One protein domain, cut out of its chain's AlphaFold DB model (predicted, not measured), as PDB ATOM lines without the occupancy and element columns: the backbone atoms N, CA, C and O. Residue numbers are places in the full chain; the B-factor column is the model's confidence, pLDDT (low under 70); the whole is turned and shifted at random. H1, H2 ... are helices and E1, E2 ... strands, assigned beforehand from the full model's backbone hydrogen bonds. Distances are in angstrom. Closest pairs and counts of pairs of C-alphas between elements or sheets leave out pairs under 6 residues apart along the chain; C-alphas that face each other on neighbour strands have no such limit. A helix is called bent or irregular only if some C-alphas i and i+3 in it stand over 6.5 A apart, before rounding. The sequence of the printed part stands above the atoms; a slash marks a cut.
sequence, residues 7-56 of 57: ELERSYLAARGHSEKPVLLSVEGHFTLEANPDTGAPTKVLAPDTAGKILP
ATOM      1  N   GLU A   7      35.666  35.285  30.832       73.75
ATOM      2  CA  GLU A   7      34.851  34.455  29.938       73.75
ATOM      3  C   GLU A   7      35.481  34.347  28.545       73.75
ATOM      4  O   GLU A   7      35.516  33.267  27.943       73.75
ATOM      5  N   LEU A   8      36.080  35.446  28.087       74.12
ATOM      6  CA  LEU A   8      36.801  35.508  26.825       74.12
ATOM      7  C   LEU A   8      38.092  34.681  26.869       74.12
ATOM      8  O   LEU A   8      38.368  33.910  25.950       74.12
ATOM      9  N   GLU A   9      38.845  34.775  27.965       76.12
ATOM     10  CA  GLU A   9      40.061  33.984  28.187       76.12
ATOM     11  C   GLU A   9      39.769  32.477  28.194       76.12
ATOM     12  O   GLU A   9      40.484  31.698  27.562       76.12
ATOM     13  N   ARG A  10      38.686  32.052  28.859       78.50
ATOM     14  CA  ARG A  10      38.266  30.639  28.887       78.50
ATOM     15  C   ARG A  10      37.854  30.132  27.515       78.50
ATOM     16  O   ARG A  10      38.258  29.037  27.129       78.50
ATOM     17  N   SER A  11      37.092  30.932  26.777       73.50
ATOM     18  CA  SER A  11      36.699  30.593  25.410       73.50
ATOM     19  C   SER A  11      37.938  30.462  24.517       73.50
ATOM     20  O   SER A  11      38.050  29.504  23.753       73.50
ATOM     21  N   TYR A  12      38.910  31.372  24.651       73.19
ATOM     22  CA  TYR A  12      40.167  31.331  23.901       73.19
ATOM     23  C   TYR A  12      40.984  30.074  24.213       73.19
ATOM     24  O   TYR A  12      41.435  29.391  23.295       73.19
ATOM     25  N   LEU A  13      41.128  29.719  25.492       75.62
ATOM     26  CA  LEU A  13      41.819  28.494  25.905       75.62
ATOM     27  C   LEU A  13      41.126  27.230  25.378       75.62
ATOM     28  O   LEU A  13      41.811  26.300  24.960       75.62
ATOM     29  N   ALA A  14      39.790  27.206  25.351       75.44
ATOM     30  CA  ALA A  14      39.027  26.091  24.793       75.44
ATOM     31  C   ALA A  14      39.205  25.961  23.269       75.44
ATOM     32  O   ALA A  14      39.259  24.848  22.751       75.44
ATOM     33  N   ALA A  15      39.328  27.082  22.555       68.50
ATOM     34  CA  ALA A  15      39.451  27.097  21.101       68.50
ATOM     35  C   ALA A  15      40.886  26.883  20.592       68.50
ATOM     36  O   ALA A  15      41.065  26.309  19.520       68.50
ATOM     37  N   ARG A  16      41.920  27.303  21.341       66.62
ATOM     38  CA  ARG A  16      43.324  27.185  20.890       66.62
ATOM     39  C   ARG A  16      43.861  25.746  20.890       66.62
ATOM     40  O   ARG A  16      44.906  25.469  20.295       66.62
ATOM     41  N   GLY A  17      43.182  24.819  21.572       68.38
ATOM     42  CA  GLY A  17      43.657  23.445  21.747       68.38
ATOM     43  C   GLY A  17      45.077  23.400  22.337       68.38
ATOM     44  O   GLY A  17      45.389  24.112  23.288       68.38
ATOM     45  N   HIS A  18      45.967  22.586  21.759       59.62
ATOM     46  CA  HIS A  18      47.364  22.440  22.209       59.62
ATOM     47  C   HIS A  18      48.357  23.427  21.572       59.62
ATOM     48  O   HIS A  18      49.552  23.353  21.852       59.62
ATOM     49  N   SER A  19      47.906  24.328  20.698       58.22
ATOM     50  CA  SER A  19      48.789  25.269  20.002       58.22
ATOM     51  C   SER A  19      48.665  26.672  20.593       58.22
ATOM     52  O   SER A  19      47.565  27.165  20.817       58.22
ATOM     53  N   GLU A  20      49.789  27.360  20.802       65.00
ATOM     54  CA  GLU A  20      49.842  28.801  21.119       65.00
ATOM     55  C   GLU A  20      49.525  29.674  19.897       65.00
ATOM     56  O   GLU A  20      50.178  30.684  19.637       65.00
ATOM     57  N   LYS A  21      48.544  29.260  19.094       69.19
ATOM     58  CA  LYS A  21      48.139  29.997  17.904       69.19
ATOM     59  C   LYS A  21      47.052  31.009  18.269       69.19
ATOM     60  O   LYS A  21      46.128  30.650  19.004       69.19
ATOM     61  N   PRO A  22      47.147  32.253  17.769       73.31
ATOM     62  CA  PRO A  22      46.064  33.215  17.904       73.31
ATOM     63  C   PRO A  22      44.806  32.664  17.217       73.31
ATOM     64  O   PRO A  22      44.898  32.093  16.135       73.31
ATOM     65  N   VAL A  23      43.644  32.828  17.853       74.25
ATOM     66  CA  VAL A  23      42.346  32.367  17.336       74.25
ATOM     67  C   VAL A  23      41.508  33.581  16.963       74.25
ATOM     68  O   VAL A  23      41.574  34.615  17.635       74.25
ATOM     69  N   LEU A  24      40.719  33.468  15.897       82.06
ATOM     70  CA  LEU A  24      39.886  34.562  15.429       82.06
ATOM     71  C   LEU A  24      38.725  34.810  16.407       82.06
ATOM     72  O   LEU A  24      37.950  33.911  16.732       82.06
ATOM     73  N   LEU A  25      38.605  36.048  16.883       81.88
ATOM     74  CA  LEU A  25      37.566  36.480  17.814       81.88
ATOM     75  C   LEU A  25      36.700  37.555  17.154       81.88
ATOM     76  O   LEU A  25      37.197  38.617  16.786       81.88
ATOM     77  N   SER A  26      35.398  37.296  17.062       82.62
ATOM     78  CA  SER A  26      34.386  38.280  16.678       82.62
ATOM     79  C   SER A  26      33.661  38.758  17.931       82.62
ATOM     80  O   SER A  26      32.865  38.016  18.501       82.62
ATOM     81  N   VAL A  27      33.913  39.989  18.368       83.06
ATOM     82  CA  VAL A  27      33.278  40.569  19.559       83.06
ATOM     83  C   VAL A  27      32.818  41.992  19.276       83.06
ATOM     84  O   VAL A  27      33.539  42.767  18.650       83.06
ATOM     85  N   GLU A  28      31.610  42.328  19.724       85.94
ATOM     86  CA  GLU A  28      31.165  43.719  19.783       85.94
ATOM     87  C   GLU A  28      31.762  44.368  21.029       85.94
ATOM     88  O   GLU A  28      31.715  43.786  22.116       85.94
ATOM     89  N   GLY A  29      32.351  45.547  20.862       85.69
ATOM     90  CA  GLY A  29      33.014  46.270  21.933       85.69
ATOM     91  C   GLY A  29      33.270  47.726  21.571       85.69
ATOM     92  O   GLY A  29      33.262  48.102  20.394       85.69
ATOM     93  N   HIS A  30      33.566  48.532  22.581       88.62
ATOM     94  CA  HIS A  30      33.931  49.935  22.438       88.62
ATOM     95  C   HIS A  30      35.348  50.191  22.956       88.62
ATOM     96  O   HIS A  30      35.926  49.415  23.716       88.62
ATOM     97  N   PHE A  31      35.943  51.303  22.522       85.94
ATOM     98  CA  PHE A  31      37.238  51.724  23.046       85.94
ATOM     99  C   PHE A  31      37.063  52.503  24.344       85.94
ATOM    100  O   PHE A  31      36.290  53.457  24.402       85.94
ATOM    101  N   THR A  32      37.851  52.140  25.348       85.56
ATOM    102  CA  THR A  32      37.942  52.841  26.628       85.56
ATOM    103  C   THR A  32      39.408  53.046  27.020       85.56
ATOM    104  O   THR A  32      40.324  52.555  26.351       85.56
ATOM    105  N   LEU A  33      39.649  53.826  28.069       87.50
ATOM    106  CA  LEU A  33      40.965  54.016  28.670       87.50
ATOM    107  C   LEU A  33      41.020  53.229  29.979       87.50
ATOM    108  O   LEU A  33      40.348  53.586  30.942       87.50
ATOM    109  N   GLU A  34      41.846  52.189  30.013       83.25
ATOM    110  CA  GLU A  34      42.073  51.367  31.204       83.25
ATOM    111  C   GLU A  34      43.553  51.381  31.587       83.25
ATOM    112  O   GLU A  34      44.436  51.561  30.740       83.25
ATOM    113  N   ALA A  35      43.833  51.227  32.883       81.81
ATOM    114  CA  ALA A  35      45.200  51.151  33.380       81.81
ATOM    115  C   ALA A  35      45.877  49.890  32.832       81.81
ATOM    116  O   ALA A  35      45.365  48.782  32.977       81.81
ATOM    117  N   ASN A  36      47.035  50.060  32.199       78.69
ATOM    118  CA  ASN A  36      47.812  48.939  31.698       78.69
ATOM    119  C   ASN A  36      48.278  48.062  32.884       78.69
ATOM    120  O   ASN A  36      48.891  48.601  33.805       78.69
ATOM    121  N   PRO A  37      48.037  46.739  32.874       76.69
ATOM    122  CA  PRO A  37      48.443  45.834  33.950       76.69
ATOM    123  C   PRO A  37      49.952  45.833  34.244       76.69
ATOM    124  O   PRO A  37      50.334  45.604  35.388       76.69
ATOM    125  N   ASP A  38      50.808  46.131  33.264       78.94
ATOM    126  CA  ASP A  38      52.267  46.118  33.434       78.94
ATOM    127  C   ASP A  38      52.832  47.447  33.963       78.94
ATOM    128  O   ASP A  38      53.865  47.478  34.627       78.94
ATOM    129  N   THR A  39      52.184  48.571  33.636       80.44
ATOM    130  CA  THR A  39      52.744  49.921  33.862       80.44
ATOM    131  C   THR A  39      51.833  50.859  34.651       80.44
ATOM    132  O   THR A  39      52.264  51.940  35.045       80.44
ATOM    133  N   GLY A  40      50.567  50.494  34.862       79.69
ATOM    134  CA  GLY A  40      49.536  51.323  35.495       79.69
ATOM    135  C   GLY A  40      49.079  52.531  34.665       79.69
ATOM    136  O   GLY A  40      48.136  53.216  35.055       79.69
ATOM    137  N   ALA A  41      49.714  52.807  33.522       85.94
ATOM    138  CA  ALA A  41      49.402  53.967  32.695       85.94
ATOM    139  C   ALA A  41      48.081  53.778  31.923       85.94
ATOM    140  O   ALA A  41      47.843  52.691  31.381       85.94
ATOM    141  N   PRO A  42      47.232  54.820  31.814       84.06
ATOM    142  CA  PRO A  42      45.987  54.739  31.060       84.06
ATOM    143  C   PRO A  42      46.291  54.514  29.578       84.06
ATOM    144  O   PRO A  42      46.927  55.336  28.918       84.06
ATOM    145  N   THR A  43      45.839  53.380  29.058       85.94
ATOM    146  CA  THR A  43      46.067  52.952  27.677       85.94
ATOM    147  C   THR A  43      44.726  52.704  27.003       85.94
ATOM    148  O   THR A  43      43.754  52.330  27.654       85.94
ATOM    149  N   LYS A  44      44.644  52.925  25.687       86.31
ATOM    150  CA  LYS A  44      43.427  52.630  24.926       86.31
ATOM    151  C   LYS A  44      43.239  51.115  24.815       86.31
ATOM    152  O   LYS A  44      44.079  50.420  24.233       86.31
ATOM    153  N   VAL A  45      42.125  50.629  25.336       85.94
ATOM    154  CA  VAL A  45      41.760  49.214  25.412       85.94
ATOM    155  C   VAL A  45      40.421  49.004  24.703       85.94
ATOM    156  O   VAL A  45      39.570  49.891  24.699       85.94
ATOM    157  N   LEU A  46      40.265  47.858  24.034       84.19
ATOM    158  CA  LEU A  46      38.971  47.418  23.506       84.19
ATOM    159  C   LEU A  46      38.225  46.683  24.626       84.19
ATOM    160  O   LEU A  46      38.639  45.586  25.006       84.19
ATOM    161  N   ALA A  47      37.160  47.286  25.147       83.12
ATOM    162  CA  ALA A  47      36.270  46.665  26.117       83.12
ATOM    163  C   ALA A  47      35.176  45.882  25.371       83.12
ATOM    164  O   ALA A  47      34.459  46.474  24.563       83.12
ATOM    165  N   PRO A  48      35.055  44.562  25.584       82.31
ATOM    166  CA  PRO A  48      33.998  43.772  24.970       82.31
ATOM    167  C   PRO A  48      32.647  44.081  25.635       82.31
ATOM    168  O   PRO A  48      32.496  43.917  26.842       82.31
ATOM    169  N   ASP A  49      31.663  44.493  24.837       79.50
ATOM    170  CA  ASP A  49      30.274  44.736  25.265       79.50
ATOM    171  C   ASP A  49      29.444  43.443  25.286       79.50
ATOM    172  O   ASP A  49      28.376  43.365  25.890       79.50
ATOM    173  N   THR A  50      29.949  42.406  24.618       76.69
ATOM    174  CA  THR A  50      29.334  41.082  24.516       76.69
ATOM    175  C   THR A  50      30.354  39.995  24.846       76.69
ATOM    176  O   THR A  50      31.561  40.226  24.794       76.69
ATOM    177  N   ALA A  51      29.886  38.778  25.137       71.38
ATOM    178  CA  ALA A  51      30.760  37.627  25.400       71.38
ATOM    179  C   ALA A  51      31.696  37.279  24.217       71.38
ATOM    180  O   ALA A  51      32.711  36.608  24.399       71.38
ATOM    181  N   GLY A  52      31.384  37.766  23.009       73.25
ATOM    182  CA  GLY A  52      32.121  37.459  21.789       73.25
ATOM    183  C   GLY A  52      31.876  36.035  21.289       73.25
ATOM    184  O   GLY A  52      31.388  35.154  21.996       73.25
ATOM    185  N   LYS A  53      32.191  35.801  20.018       75.69
ATOM    186  CA  LYS A  53      32.207  34.481  19.388       75.69
ATOM    187  C   LYS A  53      33.600  34.193  18.878       75.69
ATOM    188  O   LYS A  53      34.147  34.950  18.077       75.69
ATOM    189  N   ILE A  54      34.138  33.066  19.313       76.62
ATOM    190  CA  ILE A  54      35.390  32.556  18.777       76.62
ATOM    191  C   ILE A  54      35.081  31.743  17.533       76.62
ATOM    192  O   ILE A  54      34.221  30.861  17.553       76.62
ATOM    193  N   LEU A  55      35.757  32.089  16.446       71.81
ATOM    194  CA  LEU A  55      35.625  31.438  15.157       71.81
ATOM    195  C   LEU A  55      36.868  30.556  14.959       71.81
ATOM    196  O   LEU A  55      37.978  31.092  14.926       71.81
ATOM    197  N   PRO A  56      36.715  29.221  14.892       61.44
ATOM    198  CA  PRO A  56      37.815  28.349  14.502       61.44
ATOM    199  C   PRO A  56      38.181  28.611  13.031       61.44
ATOM    200  O   PRO A  56      37.285  28.854  12.220       61.44
TER     201      PRO A  56
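What this domain is: This is residues 7 to 56 of the 57 residues of the protein "Copper homeostasis protein (Lipoprotein nlpE)" of Escherichia coli (UniProt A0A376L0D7). The model is an open V of two small lobes: a twisted hairpin of two strands, E2 and E3, makes one arm, and a short pair of strands, E1 and E4, with the helix H1 over one face of it, makes the other. Two tight links, E1 to E2 and E3 to E4, run side by side through the bend of the V, and the helix is apart from both strands of the hairpin arm. The printed part has 50 residues with one named helix and four named strands, in the order H1, E1, E2, E3, E4; each of the two sheets, E1 - E4 and E2 - E3, is antiparallel. The class is mixed, helices and strands. The whole is loose, with a radius of gyration of the C-alphas of 12.7 A, and the C-alphas span 33 by 23 by 15 A along their three main axes.

How they stand to each other: Start at the first printed residue, where the helix H1 takes residues 7 to 16; here you find every O i to N i+4 pair within hydrogen-bond range. Go on through a short link to the strand E1, residues 24 to 26, which is near H1, with 6 pairs of C-alphas within 10 A. The partner of E1 comes last in the printed part: it is E4, residues 53 to 55. E1 and E4 are antiparallel neighbours, with an angle of 147 degrees between their directions. Look for N 26 and O 53 at 2.8 A, and for N 55 and O 24 at 2.9 A, both within hydrogen-bond range; C-alphas 25 and 54 face each other at 4.6 A. H1 and E4 have 3 pairs of C-alphas within 8 A, and the closest are those of Ser 11 and Ile 54, 7.0 A apart. After E1, a tight link leads to E2, residues 29 to 35, and a short link of 6 residues then leads to E3, residues 42 to 48. E2 and E3 form a hairpin, two antiparallel strands that follow each other in the chain, at an angle of 147 degrees. Here N 32 and O 45 are 2.9 A apart and N 47 and O 30 are 2.8 A apart, within hydrogen-bond range. H1 is apart from E2 and from E3; E1 and E3 are apart, and so are E2 and E4.

Where its parts are: Find C-alpha 7 at (34.851, 34.455, 29.938); from there H1 runs 14.4 A to C-alpha 16, and it is not bent. E1 begins at C-alpha 24 and ends at C-alpha 26, 6.8 A on. E2 begins at C-alpha 29, at (33.014, 46.270, 21.933), and its last C-alpha, 35, is 17.4 A away. E3 runs from C-alpha 42 to C-alpha 48, also 17.4 A. E4 covers 6.2 A from C-alpha 53 to C-alpha 55, where you read (35.625, 31.438, 15.157).

The domain as a whole: The two C-alphas farthest apart are those of His 18 and Pro 42, at 33.5 A, while the first and last printed C-alphas, those of Glu 7 and Pro 56, are 16.9 A apart. The printed part has no cut. The links E1 to E2 and E3 to E4 are tight, those from H1 to E1 and from E2 to E3 are short, and no link is long. In the B-factor column the mean pLDDT of the printed part is 77.5. Look for values under 70 at residues 15 to 21, of which 15 and 16 belong to H1, and at residue 56.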